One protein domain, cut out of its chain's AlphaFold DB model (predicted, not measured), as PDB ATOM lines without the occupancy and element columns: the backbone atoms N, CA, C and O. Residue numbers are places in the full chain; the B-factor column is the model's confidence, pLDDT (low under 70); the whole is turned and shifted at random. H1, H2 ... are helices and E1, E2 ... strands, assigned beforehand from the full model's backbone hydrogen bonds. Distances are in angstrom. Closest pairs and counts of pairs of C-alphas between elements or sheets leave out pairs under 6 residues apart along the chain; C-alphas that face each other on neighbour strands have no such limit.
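AT A GLANCE: This is residues 34 to 63 and 152 to 210 of the 218 residues of the protein "Hypothetical protein" of Odontella aurita (UniProt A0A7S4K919). Two short parallel strands, E1 and E2, lie near the middle; the long helix H3 packs on E2, H2 crosses H3, and loops make much of the rest. The 89 printed residues, mixed in class and under half in named elements, run E1 H1 H2 E2 H3. The whole is compact, radius of gyration of the C-alphas 12.6 A, spans 33 by 30 by 24 A.

HOW THE PARTS SIT: See E1, residues 34 to 37, parallel to E2, residues 167 to 170, with N 35 and O 167 within hydrogen-bond range at 2.8 A. Residues 201 to 206 alone of H3, residues 196 to 210, touch H2, residues 152 to 163, about perpendicular at 84 degrees, closest at C-alphas 158 and 205, 6.5 A. In both helices every O i to N i+4 pair is within hydrogen-bond range. H1, residues 55 to 58, only just touches H2, at residues 153 to 157 alone, with 3 pairs of C-alphas within 8 A.

IN THESE COORDINATES: Find C-alpha 34 at (35.888, 12.822, 44.883), where E1 begins; H3 runs 20.9 A to C-alpha 210 at (21.508, 6.565, 27.548).

THE WHOLE: C-alphas 63 and 152 are 13.0 A apart across the cut. Links E1 to H1 and E2 to H3 are long.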
ATOM      1  N   VAL A  34      34.765  12.882  45.826       93.56
ATOM      2  CA  VAL A  34      35.888  12.822  44.883       93.56
ATOM      3  C   VAL A  34      36.651  11.532  45.137       93.56
ATOM      4  O   VAL A  34      37.265  11.344  46.190       93.56
ATOM      5  N   LYS A  35      36.653  10.641  44.151       95.88
ATOM      6  CA  LYS A  35      37.414   9.401  44.185       95.88
ATOM      7  C   LYS A  35      38.663   9.542  43.327       95.88
ATOM      8  O   LYS A  35      38.624   9.525  42.097       95.88
ATOM      9  N   ILE A  36      39.795   9.691  44.005       97.06
ATOM     10  CA  ILE A  36      41.100   9.836  43.363       97.06
ATOM     11  C   ILE A  36      41.622   8.460  42.944       97.06
ATOM     12  O   ILE A  36      41.727   7.571  43.790       97.06
ATOM     13  N   PHE A  37      42.013   8.297  41.680       97.94
ATOM     14  CA  PHE A  37      42.556   7.045  41.153       97.94
ATOM     15  C   PHE A  37      43.847   7.254  40.346       97.94
ATOM     16  O   PHE A  37      44.018   8.245  39.635       97.94
ATOM     17  N   TYR A  38      44.786   6.318  40.475       97.56
ATOM     18  CA  TYR A  38      46.023   6.232  39.696       97.56
ATOM     19  C   TYR A  38      46.710   4.881  39.943       97.56
ATOM     20  O   TYR A  38      46.298   4.086  40.787       97.56
ATOM     21  N   SER A  39      47.809   4.618  39.231       96.19
ATOM     22  CA  SER A  39      48.510   3.324  39.271       96.19
ATOM     23  C   SER A  39      49.048   2.907  40.642       96.19
ATOM     24  O   SER A  39      49.275   1.722  40.854       96.19
ATOM     25  N   LYS A  40      49.248   3.849  41.572       96.44
ATOM     26  CA  LYS A  40      49.701   3.559  42.944       96.44
ATOM     27  C   LYS A  40      48.665   3.931  44.003       96.44
ATOM     28  O   LYS A  40      49.039   4.192  45.145       96.44
ATOM     29  N   SER A  41      47.388   4.011  43.632       96.69
ATOM     30  CA  SER A  41      46.311   4.144  44.612       96.69
ATOM     31  C   SER A  41      46.387   3.014  45.638       96.69
ATOM     32  O   SER A  41      46.620   1.856  45.277       96.69
ATOM     33  N   LYS A  42      46.192   3.372  46.911       96.19
ATOM     34  CA  LYS A  42      46.075   2.414  48.014       96.19
ATOM     35  C   LYS A  42      44.798   1.590  47.868       96.19
ATOM     36  O   LYS A  42      43.820   2.073  47.293       96.19
ATOM     37  N   ASP A  43      44.823   0.391  48.435       96.56
ATOM     38  CA  ASP A  43      43.639  -0.452  48.566       96.56
ATOM     39  C   ASP A  43      42.657   0.177  49.551       96.56
ATOM     40  O   ASP A  43      43.034   0.527  50.671       96.56
ATOM     41  N   GLN A  44      41.410   0.356  49.123       94.56
ATOM     42  CA  GLN A  44      40.339   0.942  49.923       94.56
ATOM     43  C   GLN A  44      38.990   0.342  49.518       94.56
ATOM     44  O   GLN A  44      38.626   0.353  48.343       94.56
ATOM     45  N   LYS A  45      38.230  -0.140  50.506       93.19
ATOM     46  CA  LYS A  45      36.856  -0.643  50.342       93.19
ATOM     47  C   LYS A  45      35.834   0.475  50.559       93.19
ATOM     48  O   LYS A  45      35.022   0.421  51.470       93.19
ATOM     49  N   ASP A  46      35.942   1.536  49.771       93.44
ATOM     50  CA  ASP A  46      35.108   2.740  49.902       93.44
ATOM     51  C   ASP A  46      34.265   3.024  48.643       93.44
ATOM     52  O   ASP A  46      33.748   4.135  48.472       93.44
ATOM     53  N   LEU A  47      34.170   2.040  47.743       94.50
ATOM     54  CA  LEU A  47      33.237   2.035  46.624       94.50
ATOM     55  C   LEU A  47      32.086   1.094  46.973       94.50
ATOM     56  O   LEU A  47      32.172  -0.113  46.765       94.50
ATOM     57  N   GLU A  48      31.029   1.659  47.549       93.00
ATOM     58  CA  GLU A  48      29.823   0.916  47.909       93.00
ATOM     59  C   GLU A  48      29.269   0.162  46.692       93.00
ATOM     60  O   GLU A  48      29.110   0.748  45.619       93.00
ATOM     61  N   GLY A  49      29.033  -1.144  46.851       92.94
ATOM     62  CA  GLY A  49      28.613  -2.044  45.773       92.94
ATOM     63  C   GLY A  49      29.749  -2.717  44.985       92.94
ATOM     64  O   GLY A  49      29.461  -3.431  44.023       92.94
ATOM     65  N   TYR A  50      31.021  -2.518  45.362       94.44
ATOM     66  CA  TYR A  50      32.175  -3.189  44.748       94.44
ATOM     67  C   TYR A  50      33.153  -3.741  45.800       94.44
ATOM     68  O   TYR A  50      33.714  -2.994  46.599       94.44
ATOM     69  N   ASP A  51      33.408  -5.052  45.770       91.56
ATOM     70  CA  ASP A  51      34.129  -5.744  46.851       91.56
ATOM     71  C   ASP A  51      35.656  -5.577  46.806       91.56
ATOM     72  O   ASP A  51      36.334  -5.613  47.842       91.56
ATOM     73  N   ASN A  52      36.217  -5.394  45.606       94.44
ATOM     74  CA  ASN A  52      37.662  -5.370  45.414       94.44
ATOM     75  C   ASN A  52      38.248  -4.019  45.844       94.44
ATOM     76  O   ASN A  52      37.979  -2.970  45.253       94.44
ATOM     77  N   SER A  53      39.123  -4.047  46.847       95.94
ATOM     78  CA  SER A  53      39.756  -2.852  47.414       95.94
ATOM     79  C   SER A  53      40.738  -2.161  46.460       95.94
ATOM     80  O   SER A  53      41.043  -0.982  46.637       95.94
ATOM     81  N   ASP A  54      41.215  -2.852  45.424       96.94
ATOM     82  CA  ASP A  54      42.179  -2.348  44.441       96.94
ATOM     83  C   ASP A  54      41.535  -1.633  43.237       96.94
ATOM     84  O   ASP A  54      42.231  -1.259  42.287       96.94
ATOM     85  N   TRP A  55      40.218  -1.402  43.269       97.56
ATOM     86  CA  TRP A  55      39.422  -0.877  42.154       97.56
ATOM     87  C   TRP A  55      40.000   0.392  41.504       97.56
ATOM     88  O   TRP A  55      39.987   0.550  40.283       97.56
ATOM     89  N   ARG A  56      40.610   1.283  42.292       97.94
ATOM     90  CA  ARG A  56      41.263   2.499  41.774       97.94
ATOM     91  C   ARG A  56      42.435   2.197  40.845       97.94
ATOM     92  O   ARG A  56      42.647   2.913  39.866       97.94
ATOM     93  N   ARG A  57      43.222   1.157  41.147       97.56
ATOM     94  CA  ARG A  57      44.327   0.733  40.275       97.56
ATOM     95  C   ARG A  57      43.797   0.101  38.997       97.56
ATOM     96  O   ARG A  57      44.404   0.310  37.949       97.56
ATOM     97  N   ARG A  58      42.652  -0.588  39.058       97.38
ATOM     98  CA  ARG A  58      41.978  -1.146  37.874       97.38
ATOM     99  C   ARG A  58      41.562  -0.049  36.892       97.38
ATOM    100  O   ARG A  58      41.727  -0.230  35.693       97.38
ATOM    101  N   LEU A  59      41.161   1.133  37.362       97.88
ATOM    102  CA  LEU A  59      40.866   2.276  36.481       97.88
ATOM    103  C   LEU A  59      42.099   2.894  35.795       97.88
ATOM    104  O   LEU A  59      41.966   3.596  34.800       97.88
ATOM    105  N   SER A  60      43.315   2.641  36.276       97.31
ATOM    106  CA  SER A  60      44.532   3.220  35.694       97.31
ATOM    107  C   SER A  60      44.861   2.638  34.313       97.31
ATOM    108  O   SER A  60      44.736   1.435  34.102       97.31
ATOM    109  N   ASN A  61      45.450   3.446  33.422       96.19
ATOM    110  CA  ASN A  61      46.038   2.959  32.160       96.19
ATOM    111  C   ASN A  61      47.212   1.977  32.362       96.19
ATOM    112  O   ASN A  61      47.648   1.310  31.424       96.19
ATOM    113  N   PHE A  62      47.721   1.890  33.595       96.81
ATOM    114  CA  PHE A  62      48.745   0.934  34.022       96.81
ATOM    115  C   PHE A  62      48.157  -0.396  34.516       96.81
ATOM    116  O   PHE A  62      48.913  -1.228  35.011       96.81
ATOM    117  N   SER A  63      46.841  -0.604  34.428       95.00
ATOM    118  CA  SER A  63      46.257  -1.929  34.644       95.00
ATOM    119  C   SER A  63      46.647  -2.856  33.474       95.00
ATOM    120  O   SER A  63      46.498  -2.445  32.318       95.00
ATOM    121  N   GLU A 152      35.373  -6.209  31.938       96.38
ATOM    122  CA  GLU A 152      34.181  -6.283  32.795       96.38
ATOM    123  C   GLU A 152      34.368  -5.554  34.133       96.38
ATOM    124  O   GLU A 152      33.477  -4.821  34.568       96.38
ATOM    125  N   ASP A 153      35.539  -5.691  34.764       96.38
ATOM    126  CA  ASP A 153      35.841  -5.001  36.021       96.38
ATOM    127  C   ASP A 153      35.810  -3.488  35.829       96.38
ATOM    128  O   ASP A 153      35.190  -2.765  36.610       96.38
ATOM    129  N   PHE A 154      36.469  -3.000  34.776       98.25
ATOM    130  CA  PHE A 154      36.494  -1.578  34.458       98.25
ATOM    131  C   PHE A 154      35.086  -1.035  34.213       98.25
ATOM    132  O   PHE A 154      34.707  -0.023  34.807       98.25
ATOM    133  N   ARG A 155      34.288  -1.739  33.404       98.12
ATOM    134  CA  ARG A 155      32.887  -1.392  33.141       98.12
ATOM    135  C   ARG A 155      32.074  -1.328  34.431       98.12
ATOM    136  O   ARG A 155      31.412  -0.321  34.688       98.12
ATOM    137  N   LYS A 156      32.143  -2.376  35.258       97.94
ATOM    138  CA  LYS A 156      31.388  -2.485  36.513       97.94
ATOM    139  C   LYS A 156      31.756  -1.366  37.486       97.94
ATOM    140  O   LYS A 156      30.862  -0.744  38.057       97.94
ATOM    141  N   ILE A 157      33.046  -1.051  37.625       98.25
ATOM    142  CA  ILE A 157      33.508   0.061  38.464       98.25
ATOM    143  C   ILE A 157      32.905   1.384  37.982       98.25
ATOM    144  O   ILE A 157      32.366   2.127  38.799       98.25
ATOM    145  N   LEU A 158      32.954   1.687  36.679       98.12
ATOM    146  CA  LEU A 158      32.411   2.947  36.155       98.12
ATOM    147  C   LEU A 158      30.898   3.068  36.367       98.12
ATOM    148  O   LEU A 158      30.422   4.128  36.773       98.12
ATOM    149  N   GLN A 159      30.152   1.980  36.169       97.75
ATOM    150  CA  GLN A 159      28.713   1.949  36.438       97.75
ATOM    151  C   GLN A 159      28.398   2.219  37.917       97.75
ATOM    152  O   GLN A 159      27.483   2.980  38.221       97.75
ATOM    153  N   ILE A 160      29.155   1.628  38.845       96.88
ATOM    154  CA  ILE A 160      28.950   1.823  40.289       96.88
ATOM    155  C   ILE A 160      29.318   3.247  40.708       96.88
ATOM    156  O   ILE A 160      28.545   3.903  41.398       96.88
ATOM    157  N   VAL A 161      30.452   3.768  40.236       95.94
ATOM    158  CA  VAL A 161      30.848   5.169  40.458       95.94
ATOM    159  C   VAL A 161      29.736   6.121  40.010       95.94
ATOM    160  O   VAL A 161      29.398   7.046  40.749       95.94
ATOM    161  N   SER A 162      29.155   5.884  38.829       95.12
ATOM    162  CA  SER A 162      28.059   6.694  38.285       95.12
ATOM    163  C   SER A 162      26.792   6.616  39.144       95.12
ATOM    164  O   SER A 162      26.214   7.652  39.474       95.12
ATOM    165  N   ARG A 163      26.387   5.411  39.577       94.56
ATOM    166  CA  ARG A 163      25.242   5.208  40.490       94.56
ATOM    167  C   ARG A 163      25.439   5.909  41.832       94.56
ATOM    168  O   ARG A 163      24.498   6.508  42.337       94.56
ATOM    169  N   ASN A 164      26.662   5.893  42.357       93.81
ATOM    170  CA  ASN A 164      27.011   6.523  43.630       93.81
ATOM    171  C   ASN A 164      27.195   8.049  43.506       93.81
ATOM    172  O   ASN A 164      27.558   8.702  44.483       93.81
ATOM    173  N   GLY A 165      27.018   8.627  42.310       93.31
ATOM    174  CA  GLY A 165      27.217  10.056  42.068       93.31
ATOM    175  C   GLY A 165      28.651  10.531  42.332       93.31
ATOM    176  O   GLY A 165      28.864  11.700  42.644       93.31
ATOM    177  N   ALA A 166      29.643   9.639  42.256       94.19
ATOM    178  CA  ALA A 166      31.028   9.949  42.592       94.19
ATOM    179  C   ALA A 166      31.762  10.657  41.440       94.19
ATOM    180  O   ALA A 166      31.549  10.365  40.264       94.19
ATOM    181  N   TYR A 167      32.692  11.552  41.786       95.69
ATOM    182  CA  TYR A 167      33.546  12.236  40.812       95.69
ATOM    183  C   TYR A 167      34.902  11.538  40.704       95.69
ATOM    184  O   TYR A 167      35.654  11.491  41.682       95.69
ATOM    185  N   LEU A 168      35.248  11.017  39.526       97.62
ATOM    186  CA  LEU A 168      36.548  10.379  39.299       97.62
ATOM    187  C   LEU A 168      37.624  11.412  38.991       97.62
ATOM    188  O   LEU A 168      37.554  12.088  37.968       97.62
ATOM    189  N   LEU A 169      38.663  11.467  39.825       97.88
ATOM    190  CA  LEU A 169      39.843  12.302  39.600       97.88
ATOM    191  C   LEU A 169      41.069  11.436  39.307       97.88
ATOM    192  O   LEU A 169      41.579  10.751  40.199       97.88
ATOM    193  N   HIS A 170      41.591  11.509  38.083       98.12
ATOM    194  CA  HIS A 170      42.883  10.908  37.774       98.12
ATOM    195  C   HIS A 170      43.999  11.731  38.425       98.12
ATOM    196  O   HIS A 170      44.143  12.918  38.135       98.12
ATOM    197  N   PHE A 171      44.804  11.131  39.303       97.69
ATOM    198  CA  PHE A 171      45.875  11.872  39.967       97.69
ATOM    199  C   PHE A 171      47.098  12.079  39.064       97.69
ATOM    200  O   PHE A 171      47.752  11.116  38.658       97.69
ATOM    201  N   GLU A 172      47.489  13.339  38.872       95.56
ATOM    202  CA  GLU A 172      48.763  13.738  38.277       95.56
ATOM    203  C   GLU A 172      49.494  14.750  39.171       95.56
ATOM    204  O   GLU A 172      48.929  15.726  39.669       95.56
ATOM    205  N   ARG A 173      50.807  14.544  39.352       92.88
ATOM    206  CA  ARG A 173      51.648  15.398  40.215       92.88
ATOM    207  C   ARG A 173      51.712  16.851  39.747       92.88
ATOM    208  O   ARG A 173      51.931  17.732  40.569       92.88
ATOM    209  N   SER A 174      51.525  17.091  38.451       91.94
ATOM    210  CA  SER A 174      51.567  18.429  37.854       91.94
ATOM    211  C   SER A 174      50.368  19.306  38.249       91.94
ATOM    212  O   SER A 174      50.347  20.483  37.885       91.94
ATOM    213  N   GLY A 175      49.384  18.766  38.991       91.69
ATOM    214  CA  GLY A 175      48.263  19.516  39.562       91.69
ATOM    215  C   GLY A 175      47.539  20.346  38.508       91.69
ATOM    216  O   GLY A 175      47.127  19.798  37.488       91.69
ATOM    217  N   ALA A 176      47.470  21.663  38.711       91.62
ATOM    218  CA  ALA A 176      46.838  22.622  37.801       91.62
ATOM    219  C   ALA A 176      47.319  22.563  36.335       91.62
ATOM    220  O   ALA A 176      46.560  22.908  35.436       91.62
ATOM    221  N   LYS A 177      48.553  22.111  36.069       94.75
ATOM    222  CA  LYS A 177      49.111  22.005  34.703       94.75
ATOM    223  C   LYS A 177      48.792  20.670  34.016       94.75
ATOM    224  O   LYS A 177      49.232  20.435  32.892       94.75
ATOM    225  N   SER A 178      48.104  19.765  34.707       95.44
ATOM    226  CA  SER A 178      47.817  18.413  34.229       95.44
ATOM    227  C   SER A 178      46.694  18.429  33.203       95.44
ATOM    228  O   SER A 178      45.635  19.009  33.440       95.44
ATOM    229  N   TYR A 179      46.919  17.772  32.067       97.06
ATOM    230  CA  TYR A 179      45.894  17.628  31.038       97.06
ATOM    231  C   TYR A 179      44.991  16.416  31.296       97.06
ATOM    232  O   TYR A 179      43.768  16.531  31.289       97.06
ATOM    233  N   TRP A 180      45.584  15.245  31.539       97.88
ATOM    234  CA  TRP A 180      44.820  14.005  31.691       97.88
ATOM    235  C   TRP A 180      44.227  13.855  33.082       97.88
ATOM    236  O   TRP A 180      43.138  13.309  33.228       97.88
ATOM    237  N   GLY A 181      44.927  14.349  34.096       97.62
ATOM    238  CA  GLY A 181      44.510  14.281  35.483       97.62
ATOM    239  C   GLY A 181      44.528  15.626  36.184       97.62
ATOM    240  O   GLY A 181      44.290  16.680  35.591       97.62
ATOM    241  N   GLY A 182      44.809  15.562  37.476       96.88
ATOM    242  CA  GLY A 182      44.804  16.693  38.378       96.88
ATOM    243  C   GLY A 182      45.150  16.292  39.806       96.88
ATOM    244  O   GLY A 182      45.638  15.194  40.074       96.88
ATOM    245  N   SER A 183      44.894  17.188  40.748       95.94
ATOM    246  CA  SER A 183      44.996  16.910  42.181       95.94
ATOM    247  C   SER A 183      43.995  17.752  42.963       95.94
ATOM    248  O   SER A 183      43.312  18.596  42.391       95.94
ATOM    249  N   VAL A 184      43.882  17.509  44.267       94.25
ATOM    250  CA  VAL A 184      43.112  18.366  45.171       94.25
ATOM    251  C   VAL A 184      44.069  19.371  45.804       94.25
ATOM    252  O   VAL A 184      45.067  18.981  46.415       94.25
ATOM    253  N   ALA A 185      43.801  20.659  45.607       90.38
ATOM    254  CA  ALA A 185      44.570  21.747  46.189       90.38
ATOM    255  C   ALA A 185      44.395  21.742  47.717       90.38
ATOM    256  O   ALA A 185      43.276  21.648  48.219       90.38
ATOM    257  N   LYS A 186      45.506  21.775  48.463       87.75
ATOM    258  CA  LYS A 186      45.503  21.575  49.925       87.75
ATOM    259  C   LYS A 186      44.849  22.721  50.693       87.75
ATOM    260  O   LYS A 186      44.282  22.495  51.750       87.75
ATOM    261  N   ASP A 187      44.976  23.929  50.167       87.88
ATOM    262  CA  ASP A 187      44.484  25.183  50.733       87.88
ATOM    263  C   ASP A 187      42.969  25.349  50.565       87.88
ATOM    264  O   ASP A 187      42.283  25.813  51.468       87.88
ATOM    265  N   THR A 188      42.438  24.948  49.410       87.44
ATOM    266  CA  THR A 188      41.034  25.175  49.045       87.44
ATOM    267  C   THR A 188      40.183  23.909  49.053       87.44
ATOM    268  O   THR A 188      38.961  24.001  48.952       87.44
ATOM    269  N   GLY A 189      40.801  22.725  49.089       88.06
ATOM    270  CA  GLY A 189      40.115  21.444  48.906       88.06
ATOM    271  C   GLY A 189      39.526  21.253  47.502       88.06
ATOM    272  O   GLY A 189      38.759  20.319  47.276       88.06
ATOM    273  N   ARG A 190      39.853  22.129  46.541       90.00
ATOM    274  CA  ARG A 190      39.286  22.102  45.186       90.00
ATOM    275  C   ARG A 190      40.118  21.242  44.249       90.00
ATOM    276  O   ARG A 190      41.342  21.186  44.352       90.00
ATOM    277  N   VAL A 191      39.453  20.605  43.292       93.19
ATOM    278  CA  VAL A 191      40.136  19.920  42.191       93.19
ATOM    279  C   VAL A 191      40.816  20.953  41.292       93.19
ATOM    280  O   VAL A 191      40.225  21.970  40.938       93.19
ATOM    281  N   GLN A 192      42.060  20.673  40.919       94.25
ATOM    282  CA  GLN A 192      42.853  21.435  39.961       94.25
ATOM    283  C   GLN A 192      43.410  20.510  38.876       94.25
ATOM    284  O   GLN A 192      43.682  19.339  39.141       94.25
ATOM    285  N   GLY A 193      43.641  21.054  37.681       95.88
ATOM    286  CA  GLY A 193      43.978  20.292  36.476       95.88
ATOM    287  C   GLY A 193      42.737  20.024  35.626       95.88
ATOM    288  O   GLY A 193      41.610  20.282  36.048       95.88
ATOM    289  N   ASN A 194      42.939  19.530  34.410       96.88
ATOM    290  CA  ASN A 194      41.844  19.353  33.456       96.88
ATOM    291  C   ASN A 194      41.045  18.067  33.686       96.88
ATOM    292  O   ASN A 194      39.898  18.002  33.249       96.88
ATOM    293  N   ASN A 195      41.650  17.060  34.329       97.88
ATOM    294  CA  ASN A 195      41.051  15.752  34.593       97.88
ATOM    295  C   ASN A 195      40.401  15.101  33.352       97.88
ATOM    296  O   ASN A 195      39.381  14.418  33.459       97.88
ATOM    297  N   ALA A 196      40.978  15.305  32.161       98.38
ATOM    298  CA  ALA A 196      40.362  14.870  30.908       98.38
ATOM    299  C   ALA A 196      40.091  13.354  30.865       98.38
ATOM    300  O   ALA A 196      39.093  12.934  30.289       98.38
ATOM    301  N   LEU A 197      40.930  12.533  31.511       98.56
ATOM    302  CA  LEU A 197      40.730  11.084  31.576       98.56
ATOM    303  C   LEU A 197      39.533  10.705  32.458       98.56
ATOM    304  O   LEU A 197      38.716   9.886  32.046       98.56
ATOM    305  N   GLY A 198      39.418  11.292  33.654       98.25
ATOM    306  CA  GLY A 198      38.292  11.029  34.553       98.25
ATOM    307  C   GLY A 198      36.961  11.444  33.925       98.25
ATOM    308  O   GLY A 198      36.009  10.665  33.915       98.25
ATOM    309  N   GLU A 199      36.922  12.636  33.320       98.25
ATOM    310  CA  GLU A 199      35.747  13.144  32.599       98.25
ATOM    311  C   GLU A 199      35.356  12.257  31.413       98.25
ATOM    312  O   GLU A 199      34.177  11.960  31.226       98.25
ATOM    313  N   LEU A 200      36.340  11.797  30.634       98.69
ATOM    314  CA  LEU A 200      36.120  10.884  29.517       98.69
ATOM    315  C   LEU A 200      35.509   9.554  29.981       98.69
ATOM    316  O   LEU A 200      34.536   9.101  29.384       98.69
ATOM    317  N   MET A 201      36.029   8.953  31.055       98.62
ATOM    318  CA  MET A 201      35.483   7.710  31.616       98.62
ATOM    319  C   MET A 201      34.028   7.875  32.067       98.62
ATOM    320  O   MET A 201      33.176   7.057  31.725       98.62
ATOM    321  N   MET A 202      33.728   8.962  32.785       98.31
ATOM    322  CA  MET A 202      32.359   9.266  33.216       98.31
ATOM    323  C   MET A 202      31.435   9.551  32.025       98.31
ATOM    324  O   MET A 202      30.263   9.190  32.054       98.31
ATOM    325  N   ARG A 203      31.938  10.194  30.965       98.06
ATOM    326  CA  ARG A 203      31.171  10.443  29.739       98.06
ATOM    327  C   ARG A 203      30.810   9.144  29.018       98.06
ATOM    328  O   ARG A 203      29.642   8.975  28.688       98.06
ATOM    329  N   VAL A 204      31.770   8.237  28.825       98.19
ATOM    330  CA  VAL A 204      31.545   6.943  28.153       98.19
ATOM    331  C   VAL A 204      30.469   6.122  28.871       98.19
ATOM    332  O   VAL A 204      29.570   5.596  28.219       98.19
ATOM    333  N   GLU A 205      30.481   6.078  30.207       97.62
ATOM    334  CA  GLU A 205      29.420   5.403  30.969       97.62
ATOM    335  C   GLU A 205      28.044   6.058  30.758       97.62
ATOM    336  O   GLU A 205      27.060   5.354  30.513       97.62
ATOM    337  N   ARG A 206      27.960   7.397  30.795       96.50
ATOM    338  CA  ARG A 206      26.687   8.114  30.599       96.50
ATOM    339  C   ARG A 206      26.088   7.880  29.216       96.50
ATOM    340  O   ARG A 206      24.866   7.760  29.104       96.50
ATOM    341  N   GLU A 207      26.927   7.843  28.185       96.12
ATOM    342  CA  GLU A 207      26.514   7.547  26.811       96.12
ATOM    343  C   GLU A 207      25.960   6.125  26.711       96.12
ATOM    344  O   GLU A 207      24.840   5.946  26.234       96.12
ATOM    345  N   HIS A 208      26.675   5.136  27.261       94.62
ATOM    346  CA  HIS A 208      26.212   3.750  27.289       94.62
ATOM    347  C   HIS A 208      24.858   3.618  28.001       94.62
ATOM    348  O   HIS A 208      23.928   3.003  27.487       94.62
ATOM    349  N   ARG A 209      24.701   4.248  29.170       92.19
ATOM    350  CA  ARG A 209      23.438   4.228  29.923       92.19
ATOM    351  C   ARG A 209      22.275   4.867  29.160       92.19
ATOM    352  O   ARG A 209      21.137   4.443  29.336       92.19
ATOM    353  N   SER A 210      22.537   5.902  28.363       89.62
ATOM    354  CA  SER A 210      21.508   6.565  27.548       89.62
ATOM    355  C   SER A 210      21.082   5.693  26.363       89.62
ATOM    356  O   SER A 210      19.888   5.583  26.094       89.62
TER     357      SER A 210